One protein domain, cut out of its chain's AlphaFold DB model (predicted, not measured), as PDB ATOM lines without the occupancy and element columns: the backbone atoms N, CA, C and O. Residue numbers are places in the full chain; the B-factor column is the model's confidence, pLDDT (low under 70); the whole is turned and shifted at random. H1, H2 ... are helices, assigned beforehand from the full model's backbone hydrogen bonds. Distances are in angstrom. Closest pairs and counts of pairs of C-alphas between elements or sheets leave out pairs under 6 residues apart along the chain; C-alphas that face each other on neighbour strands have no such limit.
ATOM      1  N   ALA A 174     128.115 286.315 249.113       90.75
ATOM      2  CA  ALA A 174     127.101 286.346 250.160       90.75
ATOM      3  C   ALA A 174     127.301 285.205 251.189       90.75
ATOM      4  O   ALA A 174     127.752 284.112 250.836       90.75
ATOM      5  N   PRO A 175     126.951 285.411 252.476       91.25
ATOM      6  CA  PRO A 175     126.249 286.569 253.045       91.25
ATOM      7  C   PRO A 175     127.169 287.709 253.534       91.25
ATOM      8  O   PRO A 175     126.711 288.608 254.237       91.25
ATOM      9  N   ASP A 176     128.468 287.686 253.223       95.75
ATOM     10  CA  ASP A 176     129.433 288.653 253.762       95.75
ATOM     11  C   ASP A 176     129.388 289.993 253.005       95.75
ATOM     12  O   ASP A 176     130.111 290.213 252.029       95.75
ATOM     13  N   ILE A 177     128.546 290.914 253.489       95.88
ATOM     14  CA  ILE A 177     128.328 292.244 252.891       95.88
ATOM     15  C   ILE A 177     129.649 293.006 252.704       95.88
ATOM     16  O   ILE A 177     129.859 293.626 251.664       95.88
ATOM     17  N   LYS A 178     130.592 292.910 253.652       96.75
ATOM     18  CA  LYS A 178     131.872 293.634 253.565       96.75
ATOM     19  C   LYS A 178     132.734 293.132 252.407       96.75
ATOM     20  O   LYS A 178     133.402 293.926 251.741       96.75
ATOM     21  N   LYS A 179     132.718 291.822 252.135       97.38
ATOM     22  CA  LYS A 179     133.408 291.250 250.964       97.38
ATOM     23  C   LYS A 179     132.743 291.671 249.660       97.38
ATOM     24  O   LYS A 179     133.453 292.003 248.710       97.38
ATOM     25  N   MET A 180     131.412 291.712 249.626       97.62
ATOM     26  CA  MET A 180     130.655 292.184 248.462       97.62
ATOM     27  C   MET A 180     130.983 293.648 248.138       97.62
ATOM     28  O   MET A 180     131.334 293.967 247.002       97.62
ATOM     29  N   GLU A 181     130.972 294.521 249.145       97.56
ATOM     30  CA  GLU A 181     131.370 295.931 249.030       97.56
ATOM     31  C   GLU A 181     132.816 296.086 248.533       97.56
ATOM     32  O   GLU A 181     133.098 296.865 247.616       97.56
ATOM     33  N   GLY A 182     133.748 295.301 249.087       97.75
ATOM     34  CA  GLY A 182     135.139 295.266 248.636       97.75
ATOM     35  C   GLY A 182     135.276 294.861 247.163       97.75
ATOM     36  O   GLY A 182     136.048 295.474 246.414       97.75
ATOM     37  N   ARG A 183     134.492 293.871 246.716       97.88
ATOM     38  CA  ARG A 183     134.470 293.440 245.313       97.88
ATOM     39  C   ARG A 183     133.903 294.520 244.399       97.88
ATOM     40  O   ARG A 183     134.523 294.799 243.375       97.88
ATOM     41  N   ILE A 184     132.811 295.179 244.783       97.81
ATOM     42  CA  ILE A 184     132.240 296.302 244.023       97.81
ATOM     43  C   ILE A 184     133.256 297.436 243.884       97.81
ATOM     44  O   ILE A 184     133.476 297.921 242.777       97.81
ATOM     45  N   ARG A 185     133.942 297.825 244.967       97.19
ATOM     46  CA  ARG A 185     134.977 298.870 244.906       97.19
ATOM     47  C   ARG A 185     136.114 298.492 243.950       97.19
ATOM     48  O   ARG A 185     136.653 299.356 243.261       97.19
ATOM     49  N   THR A 186     136.461 297.208 243.885       97.50
ATOM     50  CA  THR A 186     137.465 296.685 242.946       97.50
ATOM     51  C   THR A 186     136.968 296.786 241.502       97.50
ATOM     52  O   THR A 186     137.636 297.398 240.675       97.50
ATOM     53  N   LEU A 187     135.752 296.308 241.216       97.12
ATOM     54  CA  LEU A 187     135.122 296.420 239.893       97.12
ATOM     55  C   LEU A 187     134.953 297.881 239.443       97.12
ATOM     56  O   LEU A 187     135.090 298.189 238.262       97.12
ATOM     57  N   PHE A 188     134.685 298.794 240.378       96.50
ATOM     58  CA  PHE A 188     134.576 300.225 240.098       96.50
ATOM     59  C   PHE A 188     135.924 300.841 239.702       96.50
ATOM     60  O   PHE A 188     135.993 301.646 238.774       96.50
ATOM     61  N   ARG A 189     137.021 300.438 240.359       95.75
ATOM     62  CA  ARG A 189     138.384 300.839 239.965       95.75
ATOM     63  C   ARG A 189     138.772 300.280 238.597       95.75
ATOM     64  O   ARG A 189     139.452 300.968 237.849       95.75
ATOM     65  N   GLU A 190     138.300 299.080 238.267       95.50
ATOM     66  CA  GLU A 190     138.489 298.437 236.959       95.50
ATOM     67  C   GLU A 190     137.599 299.027 235.845       95.50
ATOM     68  O   GLU A 190     137.700 298.589 234.703       95.50
ATOM     69  N   GLY A 191     136.702 299.976 236.144       93.31
ATOM     70  CA  GLY A 191     135.773 300.543 235.153       93.31
ATOM     71  C   GLY A 191     134.653 299.589 234.713       93.31
ATOM     72  O   GLY A 191     133.958 299.854 233.737       93.31
ATOM     73  N   LYS A 192     134.449 298.478 235.432       95.00
ATOM     74  CA  LYS A 192     133.432 297.459 235.114       95.00
ATOM     75  C   LYS A 192     132.046 297.779 235.674       95.00
ATOM     76  O   LYS A 192     131.063 297.177 235.248       95.00
ATOM     77  N   VAL A 193     131.959 298.715 236.620       94.12
ATOM     78  CA  VAL A 193     130.690 299.240 237.150       94.12
ATOM     79  C   VAL A 193     130.208 300.352 236.218       94.12
ATOM     80  O   VAL A 193     130.420 301.537 236.468       94.12
ATOM     81  N   ASN A 194     129.623 299.940 235.099       91.25
ATOM     82  CA  ASN A 194     129.066 300.816 234.071       91.25
ATOM     83  C   ASN A 194     127.527 300.833 234.130       91.25
ATOM     84  O   ASN A 194     126.918 300.216 235.007       91.25
ATOM     85  N   MET A 195     126.887 301.523 233.181       89.50
ATOM     86  CA  MET A 195     125.426 301.606 233.138       89.50
ATOM     87  C   MET A 195     124.762 300.226 233.006       89.50
ATOM     88  O   MET A 195     123.782 299.946 233.691       89.50
ATOM     89  N   ALA A 196     125.343 299.320 232.212       92.12
ATOM     90  CA  ALA A 196     124.851 297.949 232.082       92.12
ATOM     91  C   ALA A 196     124.871 297.194 233.424       92.12
ATOM     92  O   ALA A 196     123.930 296.471 233.738       92.12
ATOM     93  N   PHE A 197     125.899 297.400 234.253       95.62
ATOM     94  CA  PHE A 197     125.959 296.834 235.604       95.62
ATOM     95  C   PHE A 197     124.821 297.344 236.500       95.62
ATOM     96  O   PHE A 197     124.186 296.552 237.196       95.62
ATOM     97  N   MET A 198     124.512 298.642 236.437       94.69
ATOM     98  CA  MET A 198     123.383 299.225 237.171       94.69
ATOM     99  C   MET A 198     122.039 298.675 236.689       94.69
ATOM    100  O   MET A 198     121.211 298.293 237.512       94.69
ATOM    101  N   VAL A 199     121.839 298.567 235.370       91.69
ATOM    102  CA  VAL A 199     120.633 297.958 234.781       91.69
ATOM    103  C   VAL A 199     120.464 296.522 235.270       91.69
ATOM    104  O   VAL A 199     119.378 296.152 235.711       91.69
ATOM    105  N   MET A 200     121.540 295.730 235.283       94.88
ATOM    106  CA  MET A 200     121.493 294.355 235.779       94.88
ATOM    107  C   MET A 200     121.087 294.275 237.254       94.88
ATOM    108  O   MET A 200     120.281 293.414 237.613       94.88
ATOM    109  N   ILE A 201     121.587 295.164 238.116       95.88
ATOM    110  CA  ILE A 201     121.157 295.213 239.523       95.88
ATOM    111  C   ILE A 201     119.676 295.584 239.624       95.88
ATOM    112  O   ILE A 201     118.935 294.886 240.313       95.88
ATOM    113  N   SER A 202     119.228 296.618 238.910       94.69
ATOM    114  CA  SER A 202     117.829 297.063 238.919       94.69
ATOM    115  C   SER A 202     116.868 295.979 238.429       94.69
ATOM    116  O   SER A 202     115.837 295.746 239.056       94.69
ATOM    117  N   MET A 203     117.223 295.256 237.362       93.88
ATOM    118  CA  MET A 203     116.433 294.128 236.858       93.88
ATOM    119  C   MET A 203     116.317 293.003 237.893       93.88
ATOM    120  O   MET A 203     115.235 292.455 238.090       93.88
ATOM    121  N   ASN A 204     117.417 292.652 238.569       95.06
ATOM    122  CA  ASN A 204     117.392 291.628 239.617       95.06
ATOM    123  C   ASN A 204     116.635 292.099 240.865       95.06
ATOM    124  O   ASN A 204     115.924 291.306 241.474       95.06
ATOM    125  N   LEU A 205     116.737 293.383 241.219       95.06
ATOM    126  CA  LEU A 205     115.980 293.982 242.315       95.06
ATOM    127  C   LEU A 205     114.479 293.922 242.027       95.06
ATOM    128  O   LEU A 205     113.713 293.549 242.909       95.06
ATOM    129  N   GLN A 206     114.064 294.250 240.801       94.81
ATOM    130  CA  GLN A 206     112.661 294.180 240.404       94.81
ATOM    131  C   GLN A 206     112.141 292.739 240.457       94.81
ATOM    132  O   GLN A 206     111.133 292.483 241.104       94.81
ATOM    133  N   ARG A 207     112.893 291.776 239.908       94.44
ATOM    134  CA  ARG A 207     112.551 290.346 240.017       94.44
ATOM    135  C   ARG A 207     112.432 289.877 241.467       94.44
ATOM    136  O   ARG A 207     111.539 289.099 241.771       94.44
ATOM    137  N   ALA A 208     113.311 290.345 242.353       94.62
ATOM    138  CA  ALA A 208     113.249 290.017 243.774       94.62
ATOM    139  C   ALA A 208     112.028 290.646 244.466       94.62
ATOM    140  O   ALA A 208     111.470 290.030 245.360       94.62
ATOM    141  N   LYS A 209     111.592 291.841 244.053       93.81
ATOM    142  CA  LYS A 209     110.352 292.456 244.558       93.81
ATOM    143  C   LYS A 209     109.104 291.712 244.088       93.81
ATOM    144  O   LYS A 209     108.154 291.592 244.851       93.81
ATOM    145  N   ASP A 210     109.120 291.227 242.849       94.12
ATOM    146  CA  ASP A 210     107.995 290.499 242.254       94.12
ATOM    147  C   ASP A 210     107.910 289.044 242.759       94.12
ATOM    148  O   ASP A 210     106.869 288.397 242.637       94.12
ATOM    149  N   ALA A 211     108.999 288.512 243.324       93.62
ATOM    150  CA  ALA A 211     109.061 287.173 243.895       93.62
ATOM    151  C   ALA A 211     108.591 287.152 245.360       93.62
ATOM    152  O   ALA A 211     109.119 287.855 246.221       93.62
ATOM    153  N   GLU A 212     107.637 286.275 245.674       90.94
ATOM    154  CA  GLU A 212     107.175 286.069 247.050       90.94
ATOM    155  C   GLU A 212     108.300 285.497 247.938       90.94
ATOM    156  O   GLU A 212     108.957 284.518 247.584       90.94
ATOM    157  N   GLY A 213     108.520 286.094 249.116       91.38
ATOM    158  CA  GLY A 213     109.487 285.607 250.113       91.38
ATOM    159  C   GLY A 213     110.954 285.990 249.867       91.38
ATOM    160  O   GLY A 213     111.840 285.487 250.559       91.38
ATOM    161  N   ALA A 214     111.232 286.886 248.917       93.81
ATOM    162  CA  ALA A 214     112.585 287.329 248.574       93.81
ATOM    163  C   ALA A 214     113.028 288.636 249.277       93.81
ATOM    164  O   ALA A 214     113.938 289.320 248.801       93.81
ATOM    165  N   ASP A 215     112.462 288.964 250.445       94.38
ATOM    166  CA  ASP A 215     112.736 290.210 251.192       94.38
ATOM    167  C   ASP A 215     114.229 290.443 251.459       94.38
ATOM    168  O   ASP A 215     114.740 291.559 251.349       94.38
ATOM    169  N   HIS A 216     114.963 289.372 251.770       92.75
ATOM    170  CA  HIS A 216     116.398 289.465 252.014       92.75
ATOM    171  C   HIS A 216     117.177 289.855 250.751       92.75
ATOM    172  O   HIS A 216     118.115 290.649 250.826       92.75
ATOM    173  N   ALA A 217     116.779 289.334 249.586       93.69
ATOM    174  CA  ALA A 217     117.400 289.683 248.313       93.69
ATOM    175  C   ALA A 217     117.098 291.138 247.938       93.69
ATOM    176  O   ALA A 217     118.002 291.843 247.490       93.69
ATOM    177  N   VAL A 218     115.871 291.611 248.189       96.12
ATOM    178  CA  VAL A 218     115.500 293.021 248.005       96.12
ATOM    179  C   VAL A 218     116.376 293.917 248.879       96.12
ATOM    180  O   VAL A 218     117.028 294.818 248.359       96.12
ATOM    181  N   MET A 219     116.473 293.627 250.181       95.25
ATOM    182  CA  MET A 219     117.303 294.399 251.111       95.25
ATOM    183  C   MET A 219     118.776 294.429 250.678       95.25
ATOM    184  O   MET A 219     119.396 295.493 250.662       95.25
ATOM    185  N   LEU A 220     119.329 293.276 250.289       95.75
ATOM    186  CA  LEU A 220     120.712 293.164 249.833       95.75
ATOM    187  C   LEU A 220     120.951 293.971 248.551       95.75
ATOM    188  O   LEU A 220     121.873 294.779 248.501       95.75
ATOM    189  N   LEU A 221     120.123 293.792 247.520       96.25
ATOM    190  CA  LEU A 221     120.274 294.488 246.239       96.25
ATOM    191  C   LEU A 221     120.047 296.000 246.373       96.25
ATOM    192  O   LEU A 221     120.758 296.782 245.739       96.25
ATOM    193  N   THR A 222     119.124 296.430 247.237       96.12
ATOM    194  CA  THR A 222     118.964 297.844 247.598       96.12
ATOM    195  C   THR A 222     120.233 298.388 248.254       96.12
ATOM    196  O   THR A 222     120.709 299.442 247.836       96.12
ATOM    197  N   HIS A 223     120.832 297.658 249.201       96.00
ATOM    198  CA  HIS A 223     122.096 298.051 249.837       96.00
ATOM    199  C   HIS A 223     123.256 298.160 248.836       96.00
ATOM    200  O   HIS A 223     124.005 299.132 248.852       96.00
ATOM    201  N   LEU A 224     123.401 297.203 247.914       96.31
ATOM    202  CA  LEU A 224     124.450 297.287 246.889       96.31
ATOM    203  C   LEU A 224     124.234 298.486 245.957       96.31
ATOM    204  O   LEU A 224     125.196 299.154 245.585       96.31
ATOM    205  N   THR A 225     122.980 298.783 245.611       95.25
ATOM    206  CA  THR A 225     122.625 299.941 244.778       95.25
ATOM    207  C   THR A 225     123.027 301.249 245.458       95.25
ATOM    208  O   THR A 225     123.713 302.072 244.848       95.25
ATOM    209  N   THR A 226     122.661 301.437 246.731       94.06
ATOM    210  CA  THR A 226     123.021 302.645 247.492       94.06
ATOM    211  C   THR A 226     124.531 302.758 247.691       94.06
ATOM    212  O   THR A 226     125.087 303.852 247.584       94.06
ATOM    213  N   PHE A 227     125.218 301.636 247.902       96.25
ATOM    214  CA  PHE A 227     126.670 301.601 248.030       96.25
ATOM    215  C   PHE A 227     127.393 301.997 246.733       96.25
ATOM    216  O   PHE A 227     128.362 302.756 246.776       96.25
ATOM    217  N   ILE A 228     126.918 301.547 245.567       95.38
ATOM    218  CA  ILE A 228     127.490 301.955 244.273       95.38
ATOM    219  C   ILE A 228     127.317 303.458 244.053       95.38
ATOM    220  O   ILE A 228     128.272 304.121 243.649       95.38
ATOM    221  N   MET A 229     126.138 304.004 244.366       92.12
ATOM    222  CA  MET A 229     125.895 305.450 244.293       92.12
ATOM    223  C   MET A 229     126.852 306.222 245.200       92.12
ATOM    224  O   MET A 229     127.444 307.205 244.772       92.12
ATOM    225  N   MET A 230     127.067 305.741 246.426       93.31
ATOM    226  CA  MET A 230     128.021 306.348 247.350       93.31
ATOM    227  C   MET A 230     129.444 306.361 246.771       93.31
ATOM    228  O   MET A 230     130.096 307.398 246.814       93.31
ATOM    229  N   ILE A 231     129.912 305.252 246.185       94.19
ATOM    230  CA  ILE A 231     131.240 305.187 245.548       94.19
ATOM    231  C   ILE A 231     131.337 306.142 244.348       94.19
ATOM    232  O   ILE A 231     132.378 306.760 244.126       94.19
ATOM    233  N   GLN A 232     130.274 306.264 243.552       91.56
ATOM    234  CA  GLN A 232     130.234 307.224 242.448       91.56
ATOM    235  C   GLN A 232     130.324 308.664 242.966       91.56
ATOM    236  O   GLN A 232     131.069 309.468 242.407       91.56
ATOM    237  N   ASP A 233     129.621 308.957 244.059       91.94
ATOM    238  CA  ASP A 233     129.605 310.264 244.709       91.94
ATOM    239  C   ASP A 233     130.939 310.616 245.397       91.94
ATOM    240  O   ASP A 233     131.245 311.794 245.562       91.94
ATOM    241  N   GLU A 234     131.772 309.633 245.769       91.31
ATOM    242  CA  GLU A 234     133.118 309.865 246.334       91.31
ATOM    243  C   GLU A 234     134.065 310.592 245.361       91.31
ATOM    244  O   GLU A 234     135.043 311.194 245.801       91.31
ATOM    245  N   ARG A 235     133.805 310.536 244.048       89.50
ATOM    246  CA  ARG A 235     134.632 311.204 243.025       89.50
ATOM    247  C   ARG A 235     134.206 312.637 242.722       89.50
ATOM    248  O   ARG A 235     134.858 313.287 241.909       89.50
TER     249      ARG A 235
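Overview. This is residues 174 to 235 of the 334 residues of an uncharacterized protein of Ectocarpus siliculosus (UniProt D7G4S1). H3, the longest helix, pairs side by side with H2 in a helical hairpin, and H1 slants over the later part of H3, near the hairpin's open end. The printed part has 62 residues with three named helices, H1, H2 and H3 in chain order, and no named strand. It is all helix and compact, with a radius of gyration of the C-alphas of 11.9 A, and elongated, spanning 36 by 24 by 16 A.

Arrangement. H3, residues 215 to 233, touches H2, residues 195 to 210, opposite ways at a shallow tilt of 24 degrees; their closest C-alphas, of Val 218 and Ala 208, are 5.7 A apart. H1, residues 177 to 189, touches H3 with residues 181 to 185 alone, and H3 touches H1 with residues 224 to 231 alone; they run the same way at a steep tilt of 38 degrees, and their closest C-alphas, of Arg 185 and Ile 231, are 7.4 A apart. H1 and H2 are apart. In H1, H2 and H3 every O i to N i+4 pair is within hydrogen-bond range.

Along the chain. H3 is 27.0 A long and ends at C-alpha 233 (129.605, 310.264, 244.709). H2 is 22.6 A long. H1 is 18.5 A long and begins at C-alpha 177 (128.328, 292.244, 252.891).

Size, cuts and confidence. The C-alphas farthest apart, of Glu 212 and Arg 235, are 37.4 A apart. The printed part has no cut, both links are tight, and no printed residue is under 70 in pLDDT.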